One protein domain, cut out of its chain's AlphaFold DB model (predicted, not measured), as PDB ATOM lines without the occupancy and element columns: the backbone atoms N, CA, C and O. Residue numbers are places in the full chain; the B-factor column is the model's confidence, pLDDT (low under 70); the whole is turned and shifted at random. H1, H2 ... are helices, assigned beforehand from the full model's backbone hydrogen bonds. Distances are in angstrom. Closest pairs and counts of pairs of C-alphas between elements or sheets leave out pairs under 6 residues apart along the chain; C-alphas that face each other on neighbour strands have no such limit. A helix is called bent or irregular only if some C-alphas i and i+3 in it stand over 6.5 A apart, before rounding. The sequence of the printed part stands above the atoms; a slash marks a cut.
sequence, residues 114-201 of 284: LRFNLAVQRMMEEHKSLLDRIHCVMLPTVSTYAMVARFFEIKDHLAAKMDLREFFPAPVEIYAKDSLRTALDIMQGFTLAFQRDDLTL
ATOM      1  N   LEU A 114     -16.958  42.877  44.264       87.62
ATOM      2  CA  LEU A 114     -16.672  43.030  45.695       87.62
ATOM      3  C   LEU A 114     -15.909  41.817  46.242       87.62
ATOM      4  O   LEU A 114     -14.877  41.993  46.891       87.62
ATOM      5  N   ARG A 115     -16.388  40.590  45.985       91.44
ATOM      6  CA  ARG A 115     -15.717  39.358  46.454       91.44
ATOM      7  C   ARG A 115     -14.278  39.297  45.950       91.44
ATOM      8  O   ARG A 115     -13.365  38.970  46.709       91.44
ATOM      9  N   PHE A 116     -14.079  39.656  44.685       92.56
ATOM     10  CA  PHE A 116     -12.766  39.743  44.071       92.56
ATOM     11  C   PHE A 116     -11.898  40.827  44.703       92.56
ATOM     12  O   PHE A 116     -10.765  40.547  45.085       92.56
ATOM     13  N   ASN A 117     -12.429  42.031  44.907       89.12
ATOM     14  CA  ASN A 117     -11.700  43.113  45.556       89.12
ATOM     15  C   ASN A 117     -11.256  42.734  46.980       89.12
ATOM     16  O   ASN A 117     -10.104  42.961  47.335       89.12
ATOM     17  N   LEU A 118     -12.109  42.073  47.770       90.38
ATOM     18  CA  LEU A 118     -11.741  41.558  49.098       90.38
ATOM     19  C   LEU A 118     -10.648  40.478  49.024       90.38
ATOM     20  O   LEU A 118      -9.730  40.458  49.846       90.38
ATOM     21  N   ALA A 119     -10.708  39.592  48.024       91.81
ATOM     22  CA  ALA A 119      -9.665  38.596  47.782       91.81
ATOM     23  C   ALA A 119      -8.318  39.251  47.437       91.81
ATOM     24  O   ALA A 119      -7.284  38.870  47.991       91.81
ATOM     25  N   VAL A 120      -8.336  40.265  46.568       89.38
ATOM     26  CA  VAL A 120      -7.155  41.051  46.196       89.38
ATOM     27  C   VAL A 120      -6.613  41.803  47.405       89.38
ATOM     28  O   VAL A 120      -5.418  41.722  47.662       89.38
ATOM     29  N   GLN A 121      -7.459  42.478  48.185       86.94
ATOM     30  CA  GLN A 121      -7.043  43.195  49.396       86.94
ATOM     31  C   GLN A 121      -6.322  42.275  50.377       86.94
ATOM     32  O   GLN A 121      -5.228  42.610  50.825       86.94
ATOM     33  N   ARG A 122      -6.870  41.084  50.636       87.44
ATOM     34  CA  ARG A 122      -6.224  40.090  51.499       87.44
ATOM     35  C   ARG A 122      -4.874  39.632  50.952       87.44
ATOM     36  O   ARG A 122      -3.918  39.521  51.708       87.44
ATOM     37  N   MET A 123      -4.768  39.395  49.646       84.75
ATOM     38  CA  MET A 123      -3.479  39.086  49.017       84.75
ATOM     39  C   MET A 123      -2.485  40.257  49.169       84.75
ATOM     40  O   MET A 123      -1.297  40.041  49.399       84.75
ATOM     41  N   MET A 124      -2.956  41.505  49.095       82.75
ATOM     42  CA  MET A 124      -2.118  42.698  49.272       82.75
ATOM     43  C   MET A 124      -1.617  42.895  50.705       82.75
ATOM     44  O   MET A 124      -0.607  43.578  50.888       82.75
ATOM     45  N   GLU A 125      -2.259  42.307  51.718       83.81
ATOM     46  CA  GLU A 125      -1.799  42.394  53.113       83.81
ATOM     47  C   GLU A 125      -0.374  41.845  53.277       83.81
ATOM     48  O   GLU A 125       0.439  42.437  53.990       83.81
ATOM     49  N   GLU A 126      -0.011  40.804  52.521       81.94
ATOM     50  CA  GLU A 126       1.347  40.236  52.478       81.94
ATOM     51  C   GLU A 126       2.390  41.217  51.909       81.94
ATOM     52  O   GLU A 126       3.609  41.029  52.013       81.94
ATOM     53  N   HIS A 127       1.930  42.295  51.278       82.19
ATOM     54  CA  HIS A 127       2.758  43.311  50.649       82.19
ATOM     55  C   HIS A 127       2.617  44.693  51.276       82.19
ATOM     56  O   HIS A 127       3.238  45.631  50.770       82.19
ATOM     57  N   LYS A 128       1.901  44.808  52.401       83.94
ATOM     58  CA  LYS A 128       1.607  46.074  53.082       83.94
ATOM     59  C   LYS A 128       2.840  46.958  53.277       83.94
ATOM     60  O   LYS A 128       2.820  48.108  52.870       83.94
ATOM     61  N   SER A 129       3.948  46.409  53.779       84.38
ATOM     62  CA  SER A 129       5.179  47.183  54.013       84.38
ATOM     63  C   SER A 129       5.775  47.803  52.743       84.38
ATOM     64  O   SER A 129       6.288  48.919  52.787       84.38
ATOM     65  N   LEU A 130       5.700  47.104  51.604       83.19
ATOM     66  CA  LEU A 130       6.134  47.663  50.323       83.19
ATOM     67  C   LEU A 130       5.135  48.718  49.847       83.19
ATOM     68  O   LEU A 130       5.552  49.779  49.390       83.19
ATOM     69  N   LEU A 131       3.838  48.418  49.927       85.25
ATOM     70  CA  LEU A 131       2.787  49.332  49.488       85.25
ATOM     71  C   LEU A 131       2.843  50.651  50.263       85.25
ATOM     72  O   LEU A 131       2.752  51.699  49.636       85.25
ATOM     73  N   ASP A 132       3.097  50.610  51.571       86.44
ATOM     74  CA  ASP A 132       3.266  51.797  52.414       86.44
ATOM     75  C   ASP A 132       4.468  52.644  51.947       86.44
ATOM     76  O   ASP A 132       4.344  53.855  51.772       86.44
ATOM     77  N   ARG A 133       5.614  52.016  51.639       85.62
ATOM     78  CA  ARG A 133       6.791  52.718  51.087       85.62
ATOM     79  C   ARG A 133       6.525  53.324  49.709       85.62
ATOM     80  O   ARG A 133       6.923  54.457  49.452       85.62
ATOM     81  N   ILE A 134       5.848  52.587  48.823       85.50
ATOM     82  CA  ILE A 134       5.432  53.101  47.510       85.50
ATOM     83  C   ILE A 134       4.499  54.301  47.704       85.50
ATOM     84  O   ILE A 134       4.669  55.321  47.044       85.50
ATOM     85  N   HIS A 135       3.567  54.222  48.649       85.88
ATOM     86  CA  HIS A 135       2.637  55.302  48.951       85.88
ATOM     87  C   HIS A 135       3.345  56.565  49.475       85.88
ATOM     88  O   HIS A 135       2.886  57.672  49.203       85.88
ATOM     89  N   CYS A 136       4.479  56.439  50.172       85.62
ATOM     90  CA  CYS A 136       5.278  57.595  50.599       85.62
ATOM     91  C   CYS A 136       5.937  58.351  49.434       85.62
ATOM     92  O   CYS A 136       6.222  59.539  49.569       85.62
ATOM     93  N   VAL A 137       6.203  57.683  48.308       85.88
ATOM     94  CA  VAL A 137       6.894  58.280  47.148       85.88
ATOM     95  C   VAL A 137       5.965  58.569  45.968       85.88
ATOM     96  O   VAL A 137       6.393  59.171  44.983       85.88
ATOM     97  N   MET A 138       4.701  58.155  46.063       86.69
ATOM     98  CA  MET A 138       3.682  58.324  45.032       86.69
ATOM     99  C   MET A 138       2.600  59.303  45.484       86.69
ATOM    100  O   MET A 138       2.201  59.339  46.644       86.69
ATOM    101  N   LEU A 139       2.086  60.087  44.537       77.56
ATOM    102  CA  LEU A 139       0.882  60.878  44.773       77.56
ATOM    103  C   LEU A 139      -0.346  59.961  44.899       77.56
ATOM    104  O   LEU A 139      -0.337  58.863  44.331       77.56
ATOM    105  N   PRO A 140      -1.415  60.416  45.581       72.31
ATOM    106  CA  PRO A 140      -2.690  59.714  45.582       72.31
ATOM    107  C   PRO A 140      -3.133  59.406  44.150       72.31
ATOM    108  O   PRO A 140      -3.121  60.280  43.282       72.31
ATOM    109  N   THR A 141      -3.512  58.156  43.901       67.31
ATOM    110  CA  THR A 141      -4.052  57.717  42.609       67.31
ATOM    111  C   THR A 141      -5.442  57.129  42.800       67.31
ATOM    112  O   THR A 141      -5.873  56.873  43.923       67.31
ATOM    113  N   VAL A 142      -6.134  56.893  41.688       70.81
ATOM    114  CA  VAL A 142      -7.482  56.315  41.677       70.81
ATOM    115  C   VAL A 142      -7.528  54.844  42.122       70.81
ATOM    116  O   VAL A 142      -8.608  54.355  42.433       70.81
ATOM    117  N   SER A 143      -6.396  54.123  42.168       78.06
ATOM    118  CA  SER A 143      -6.345  52.741  42.670       78.06
ATOM    119  C   SER A 143      -4.933  52.283  43.059       78.06
ATOM    120  O   SER A 143      -3.933  52.747  42.509       78.06
ATOM    121  N   THR A 144      -4.829  51.292  43.954       77.69
ATOM    122  CA  THR A 144      -3.544  50.653  44.303       77.69
ATOM    123  C   THR A 144      -2.833  50.082  43.072       77.69
ATOM    124  O   THR A 144      -1.614  50.196  42.971       77.69
ATOM    125  N   TYR A 145      -3.584  49.530  42.110       80.69
ATOM    126  CA  TYR A 145      -3.038  49.060  40.835       80.69
ATOM    127  C   TYR A 145      -2.334  50.190  40.078       80.69
ATOM    128  O   TYR A 145      -1.153  50.070  39.760       80.69
ATOM    129  N   ALA A 146      -3.029  51.311  39.852       82.75
ATOM    130  CA  ALA A 146      -2.491  52.447  39.110       82.75
ATOM    131  C   ALA A 146      -1.245  53.029  39.792       82.75
ATOM    132  O   ALA A 146      -0.254  53.326  39.124       82.75
ATOM    133  N   MET A 147      -1.265  53.137  41.124       88.31
ATOM    134  CA  MET A 147      -0.111  53.570  41.912       88.31
ATOM    135  C   MET A 147       1.102  52.662  41.696       88.31
ATOM    136  O   MET A 147       2.196  53.150  41.412       88.31
ATOM    137  N   VAL A 148       0.923  51.347  41.843       83.06
ATOM    138  CA  VAL A 148       2.024  50.382  41.752       83.06
ATOM    139  C   VAL A 148       2.545  50.292  40.321       83.06
ATOM    140  O   VAL A 148       3.755  50.371  40.120       83.06
ATOM    141  N   ALA A 149       1.662  50.203  39.323       83.75
ATOM    142  CA  ALA A 149       2.044  50.213  37.912       83.75
ATOM    143  C   ALA A 149       2.895  51.448  37.590       83.75
ATOM    144  O   ALA A 149       4.016  51.323  37.092       83.75
ATOM    145  N   ARG A 150       2.427  52.631  38.005       86.19
ATOM    146  CA  ARG A 150       3.159  53.879  37.804       86.19
ATOM    147  C   ARG A 150       4.498  53.891  38.529       86.19
ATOM    148  O   ARG A 150       5.485  54.305  37.931       86.19
ATOM    149  N   PHE A 151       4.559  53.429  39.778       87.56
ATOM    150  CA  PHE A 151       5.816  53.321  40.523       87.56
ATOM    151  C   PHE A 151       6.848  52.499  39.747       87.56
ATOM    152  O   PHE A 151       7.972  52.956  39.563       87.56
ATOM    153  N   PHE A 152       6.468  51.328  39.227       85.06
ATOM    154  CA  PHE A 152       7.382  50.475  38.463       85.06
ATOM    155  C   PHE A 152       7.820  51.084  37.122       85.06
ATOM    156  O   PHE A 152       8.917  50.765  36.667       85.06
ATOM    157  N   GLU A 153       7.026  51.969  36.513       87.62
ATOM    158  CA  GLU A 153       7.430  52.736  35.321       87.62
ATOM    159  C   GLU A 153       8.487  53.803  35.630       87.62
ATOM    160  O   GLU A 153       9.364  54.062  34.808       87.62
ATOM    161  N   ILE A 154       8.403  54.447  36.799       88.06
ATOM    162  CA  ILE A 154       9.233  55.618  37.134       88.06
ATOM    163  C   ILE A 154      10.279  55.353  38.222       88.06
ATOM    164  O   ILE A 154      11.006  56.278  38.593       88.06
ATOM    165  N   LYS A 155      10.386  54.116  38.725       87.12
ATOM    166  CA  LYS A 155      11.231  53.741  39.874       87.12
ATOM    167  C   LYS A 155      12.677  54.225  39.754       87.12
ATOM    168  O   LYS A 155      13.216  54.742  40.726       87.12
ATOM    169  N   ASP A 156      13.272  54.159  38.566       86.56
ATOM    170  CA  ASP A 156      14.667  54.570  38.353       86.56
ATOM    171  C   ASP A 156      14.844  56.094  38.474       86.56
ATOM    172  O   ASP A 156      15.839  56.581  39.013       86.56
ATOM    173  N   HIS A 157      13.837  56.863  38.048       86.75
ATOM    174  CA  HIS A 157      13.822  58.320  38.185       86.75
ATOM    175  C   HIS A 157      13.620  58.744  39.642       86.75
ATOM    176  O   HIS A 157      14.227  59.718  40.091       86.75
ATOM    177  N   LEU A 158      12.775  58.017  40.380       86.56
ATOM    178  CA  LEU A 158      12.553  58.238  41.809       86.56
ATOM    179  C   LEU A 158      13.805  57.892  42.626       86.56
ATOM    180  O   LEU A 158      14.200  58.679  43.483       86.56
ATOM    181  N   ALA A 159      14.481  56.785  42.308       85.19
ATOM    182  CA  ALA A 159      15.718  56.361  42.970       85.19
ATOM    183  C   ALA A 159      16.854  57.396  42.848       85.19
ATOM    184  O   ALA A 159      17.710  57.507  43.730       85.19
ATOM    185  N   ALA A 160      16.859  58.189  41.771       86.19
ATOM    186  CA  ALA A 160      17.832  59.258  41.562       86.19
ATOM    187  C   ALA A 160      17.612  60.487  42.474       86.19
ATOM    188  O   ALA A 160      18.522  61.305  42.623       86.19
ATOM    189  N   LYS A 161      16.435  60.642  43.098       86.75
ATOM    190  CA  LYS A 161      16.112  61.776  43.980       86.75
ATOM    191  C   LYS A 161      16.629  61.521  45.394       86.75
ATOM    192  O   LYS A 161      16.201  60.584  46.057       86.75
ATOM    193  N   MET A 162      17.536  62.376  45.871       83.19
ATOM    194  CA  MET A 162      18.141  62.229  47.204       83.19
ATOM    195  C   MET A 162      17.104  62.270  48.331       83.19
ATOM    196  O   MET A 162      17.166  61.426  49.221       83.19
ATOM    197  N   ASP A 163      16.126  63.171  48.236       86.81
ATOM    198  CA  ASP A 163      15.101  63.392  49.266       86.81
ATOM    199  C   ASP A 163      14.158  62.194  49.457       86.81
ATOM    200  O   ASP A 163      13.514  62.065  50.492       86.81
ATOM    201  N   LEU A 164      14.080  61.295  48.469       83.38
ATOM    202  CA  LEU A 164      13.197  60.128  48.512       83.38
ATOM    203  C   LEU A 164      13.899  58.863  49.015       83.38
ATOM    204  O   LEU A 164      13.226  57.870  49.269       83.38
ATOM    205  N   ARG A 165      15.231  58.870  49.178       80.19
ATOM    206  CA  ARG A 165      16.020  57.656  49.472       80.19
ATOM    207  C   ARG A 165      15.640  56.959  50.775       80.19
ATOM    208  O   ARG A 165      15.741  55.742  50.840       80.19
ATOM    209  N   GLU A 166      15.227  57.713  51.791       83.31
ATOM    210  CA  GLU A 166      14.811  57.159  53.088       83.31
ATOM    211  C   GLU A 166      13.493  56.371  52.984       83.31
ATOM    212  O   GLU A 166      13.300  55.366  53.671       83.31
ATOM    213  N   PHE A 167      12.612  56.792  52.074       81.88
ATOM    214  CA  PHE A 167      11.298  56.190  51.846       81.88
ATOM    215  C   PHE A 167      11.314  55.150  50.721       81.88
ATOM    216  O   PHE A 167      10.467  54.255  50.689       81.88
ATOM    217  N   PHE A 168      12.274  55.258  49.801       84.56
ATOM    218  CA  PHE A 168      12.360  54.412  48.621       84.56
ATOM    219  C   PHE A 168      12.588  52.939  49.014       84.56
ATOM    220  O   PHE A 168      13.474  52.655  49.826       84.56
ATOM    221  N   PRO A 169      11.819  51.984  48.455       83.56
ATOM    222  CA  PRO A 169      12.030  50.563  48.723       83.56
ATOM    223  C   PRO A 169      13.449  50.115  48.359       83.56
ATOM    224  O   PRO A 169      14.007  50.544  47.344       83.56
ATOM    225  N   ALA A 170      14.042  49.225  49.155       80.94
ATOM    226  CA  ALA A 170      15.376  48.715  48.867       80.94
ATOM    227  C   ALA A 170      15.375  47.928  47.541       80.94
ATOM    228  O   ALA A 170      14.395  47.242  47.238       80.94
ATOM    229  N   PRO A 171      16.474  47.928  46.758       74.81
ATOM    230  CA  PRO A 171      16.527  47.211  45.482       74.81
ATOM    231  C   PRO A 171      16.116  45.736  45.592       74.81
ATOM    232  O   PRO A 171      15.392  45.233  44.740       74.81
ATOM    233  N   VAL A 172      16.503  45.060  46.678       72.62
ATOM    234  CA  VAL A 172      16.112  43.667  46.948       72.62
ATOM    235  C   VAL A 172      14.596  43.495  47.128       72.62
ATOM    236  O   VAL A 172      14.044  42.499  46.674       72.62
ATOM    237  N   GLU A 173      13.906  44.475  47.721       74.81
ATOM    238  CA  GLU A 173      12.447  44.469  47.891       74.81
ATOM    239  C   GLU A 173      11.725  44.707  46.560       74.81
ATOM    240  O   GLU A 173      10.651  44.154  46.341       74.81
ATOM    241  N   ILE A 174      12.326  45.500  45.666       72.62
ATOM    242  CA  ILE A 174      11.802  45.783  44.324       72.62
ATOM    243  C   ILE A 174      11.949  44.549  43.425       72.62
ATOM    244  O   ILE A 174      10.967  44.115  42.831       72.62
ATOM    245  N   TYR A 175      13.147  43.955  43.354       66.25
ATOM    246  CA  TYR A 175      13.417  42.789  42.500       66.25
ATOM    247  C   TYR A 175      12.696  41.522  42.975       66.25
ATOM    248  O   TYR A 175      12.208  40.752  42.155       66.25
ATOM    249  N   ALA A 176      12.555  41.315  44.290       65.25
ATOM    250  CA  ALA A 176      11.779  40.192  44.822       65.25
ATOM    251  C   ALA A 176      10.269  40.303  44.527       65.25
ATOM    252  O   ALA A 176       9.535  39.333  44.717       65.25
ATOM    253  N   LYS A 177       9.791  41.475  44.082       69.12
ATOM    254  CA  LYS A 177       8.365  41.783  43.921       69.12
ATOM    255  C   LYS A 177       7.961  42.193  42.499       69.12
ATOM    256  O   LYS A 177       6.846  42.675  42.317       69.12
ATOM    257  N   ASP A 178       8.755  41.868  41.475       66.44
ATOM    258  CA  ASP A 178       8.254  41.812  40.084       66.44
ATOM    259  C   ASP A 178       7.049  40.842  39.958       66.44
ATOM    260  O   ASP A 178       6.130  41.051  39.159       66.44
ATOM    261  N   SER A 179       6.979  39.837  40.840       73.56
ATOM    262  CA  SER A 179       5.814  38.960  41.015       73.56
ATOM    263  C   SER A 179       4.544  39.709  41.441       73.56
ATOM    264  O   SER A 179       3.460  39.339  40.998       73.56
ATOM    265  N   LEU A 180       4.653  40.778  42.247       78.38
ATOM    266  CA  LEU A 180       3.500  41.586  42.667       78.38
ATOM    267  C   LEU A 180       2.918  42.362  41.488       78.38
ATOM    268  O   LEU A 180       1.704  42.385  41.310       78.38
ATOM    269  N   ARG A 181       3.776  42.961  40.657       79.75
ATOM    270  CA  ARG A 181       3.336  43.624  39.426       79.75
ATOM    271  C   ARG A 181       2.634  42.634  38.497       79.75
ATOM    272  O   ARG A 181       1.540  42.916  38.030       79.75
ATOM    273  N   THR A 182       3.226  41.460  38.295       84.38
ATOM    274  CA  THR A 182       2.621  40.412  37.458       84.38
ATOM    275  C   THR A 182       1.260  39.975  38.006       84.38
ATOM    276  O   THR A 182       0.301  39.848  37.248       84.38
ATOM    277  N   ALA A 183       1.150  39.775  39.325       84.56
ATOM    278  CA  ALA A 183      -0.117  39.460  39.976       84.56
ATOM    279  C   ALA A 183      -1.144  40.578  39.768       84.56
ATOM    280  O   ALA A 183      -2.268  40.295  39.376       84.56
ATOM    281  N   LEU A 184      -0.752  41.839  39.957       84.75
ATOM    282  CA  LEU A 184      -1.590  43.017  39.733       84.75
ATOM    283  C   LEU A 184      -2.090  43.132  38.288       84.75
ATOM    284  O   LEU A 184      -3.265  43.430  38.093       84.75
ATOM    285  N   ASP A 185      -1.249  42.852  37.292       87.12
ATOM    286  CA  ASP A 185      -1.648  42.851  35.877       87.12
ATOM    287  C   ASP A 185      -2.678  41.753  35.583       87.12
ATOM    288  O   ASP A 185      -3.660  41.984  34.875       87.12
ATOM    289  N   ILE A 186      -2.512  40.572  36.192       90.38
ATOM    290  CA  ILE A 186      -3.529  39.516  36.139       90.38
ATOM    291  C   ILE A 186      -4.823  40.011  36.789       90.38
ATOM    292  O   ILE A 186      -5.884  39.881  36.182       90.38
ATOM    293  N   MET A 187      -4.747  40.610  37.983       89.31
ATOM    294  CA  MET A 187      -5.938  41.090  38.687       89.31
ATOM    295  C   MET A 187      -6.691  42.145  37.886       89.31
ATOM    296  O   MET A 187      -7.912  42.073  37.807       89.31
ATOM    297  N   GLN A 188      -5.979  43.066  37.238       88.81
ATOM    298  CA  GLN A 188      -6.581  44.069  36.367       88.81
ATOM    299  C   GLN A 188      -7.340  43.423  35.200       88.81
ATOM    300  O   GLN A 188      -8.448  43.852  34.880       88.81
ATOM    301  N   GLY A 189      -6.787  42.369  34.592       91.62
ATOM    302  CA  GLY A 189      -7.485  41.600  33.558       91.62
ATOM    303  C   GLY A 189      -8.801  40.994  34.058       91.62
ATOM    304  O   GLY A 189      -9.824  41.109  33.386       91.62
ATOM    305  N   PHE A 190      -8.800  40.419  35.264       93.31
ATOM    306  CA  PHE A 190     -10.015  39.883  35.887       93.31
ATOM    307  C   PHE A 190     -11.007  40.974  36.303       93.31
ATOM    308  O   PHE A 190     -12.203  40.790  36.105       93.31
ATOM    309  N   THR A 191     -10.549  42.127  36.803       90.50
ATOM    310  CA  THR A 191     -11.419  43.285  37.078       90.50
ATOM    311  C   THR A 191     -12.194  43.690  35.830       90.50
ATOM    312  O   THR A 191     -13.407  43.856  35.903       90.50
ATOM    313  N   LEU A 192     -11.513  43.811  34.687       90.19
ATOM    314  CA  LEU A 192     -12.154  44.167  33.421       90.19
ATOM    315  C   LEU A 192     -13.122  43.074  32.950       90.19
ATOM    316  O   LEU A 192     -14.217  43.388  32.497       90.19
ATOM    317  N   ALA A 193     -12.751  41.799  33.098       93.56
ATOM    318  CA  ALA A 193     -13.634  40.684  32.761       93.56
ATOM    319  C   ALA A 193     -14.908  40.669  33.625       93.56
ATOM    320  O   ALA A 193     -15.992  40.463  33.090       93.56
ATOM    321  N   PHE A 194     -14.793  40.946  34.929       91.12
ATOM    322  CA  PHE A 194     -15.927  41.036  35.857       91.12
ATOM    323  C   PHE A 194     -16.823  42.263  35.645       91.12
ATOM    324  O   PHE A 194     -17.920  42.301  36.192       91.12
ATOM    325  N   GLN A 195     -16.365  43.259  34.884       86.56
ATOM    326  CA  GLN A 195     -17.118  44.478  34.560       86.56
ATOM    327  C   GLN A 195     -17.804  44.420  33.192       86.56
ATOM    328  O   GLN A 195     -18.437  45.397  32.792       86.56
ATOM    329  N   ARG A 196     -17.672  43.307  32.464       89.81
ATOM    330  CA  ARG A 196     -18.423  43.086  31.228       89.81
ATOM    331  C   ARG A 196     -19.923  43.073  31.523       89.81
ATOM    332  O   ARG A 196     -20.363  42.457  32.491       89.81
ATOM    333  N   ASP A 197     -20.688  43.738  30.671       85.44
ATOM    334  CA  ASP A 197     -22.146  43.840  30.746       85.44
ATOM    335  C   ASP A 197     -22.859  42.530  30.378       85.44
ATOM    336  O   ASP A 197     -23.973  42.283  30.836       85.44
ATOM    337  N   ASP A 198     -22.202  41.677  29.595       87.88
ATOM    338  CA  ASP A 198     -22.699  40.378  29.139       87.88
ATOM    339  C   ASP A 198     -22.250  39.187  30.005       87.88
ATOM    340  O   ASP A 198     -22.518  38.040  29.650       87.88
ATOM    341  N   LEU A 199     -21.567  39.428  31.131       91.38
ATOM    342  CA  LEU A 199     -21.017  38.355  31.958       91.38
ATOM    343  C   LEU A 199     -22.114  37.578  32.695       91.38
ATOM    344  O   LEU A 199     -22.812  38.105  33.564       91.38
ATOM    345  N   THR A 200     -22.192  36.280  32.427       91.75
ATOM    346  CA  THR A 200     -23.110  35.379  33.130       91.75
ATOM    347  C   THR A 200     -22.558  34.922  34.486       91.75
ATOM    348  O   THR A 200     -21.350  34.913  34.732       91.75
ATOM    349  N   LEU A 201     -23.442  34.457  35.380       92.12
ATOM    350  CA  LEU A 201     -23.021  33.862  36.659       92.12
ATOM    351  C   LEU A 201     -22.172  32.590  36.474       92.12
ATOM    352  O   LEU A 201     -21.275  32.346  37.282       92.12
TER     353      LEU A 201
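This is residues 114 to 201 of the 284 residues of an uncharacterized protein of Aphanomyces astaci (UniProt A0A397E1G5). H1 and H5 run side by side, opposite ways, along a rod; H2 turns from H1's end towards kinked H3, whose first part packs on H5, and residues 195 to 201 stick out. The printed part has 88 residues with five named helices, H1 to H5, all helix. It is only just loose, close to compact: radius of gyration of the C-alphas 14.6 A, spans 51 by 21 by 19 A.

Start at H1, residues 114 to 125: it is close to but not clearly touching H5, residues 178 to 194, closest C-alphas Val 120 and Met 187, 7.6 A. H2, residues 128 to 137, touches H3, residues 144 to 159, at a steep tilt of 60 degrees, closest C-alphas Ile 134 and Phe 151, 7.0 A. Residues 145 to 149 of H3 touch residues 181 to 188 of H5, closest C-alphas Tyr 145 and Leu 184, 6.3 A. H4, residues 171 to 175, touches no helix. Each O i to N i+4 pair is within hydrogen-bond range in H1, H2, H4 and H5, and 10 of 12 in H3.

Find C-alpha 114 at (-16.672, 43.030, 45.695), where H1 begins. H3, 20.1 A long, is irregular: C-alphas 153 and 156 are 8.1 A apart. H5 runs 24.6 A to C-alpha 194 at (-15.927, 41.036, 35.857).

The printed part has no cut, and the link H3 to H4 is long. Look for pLDDT under 70 at residues 141 and 175 to 178.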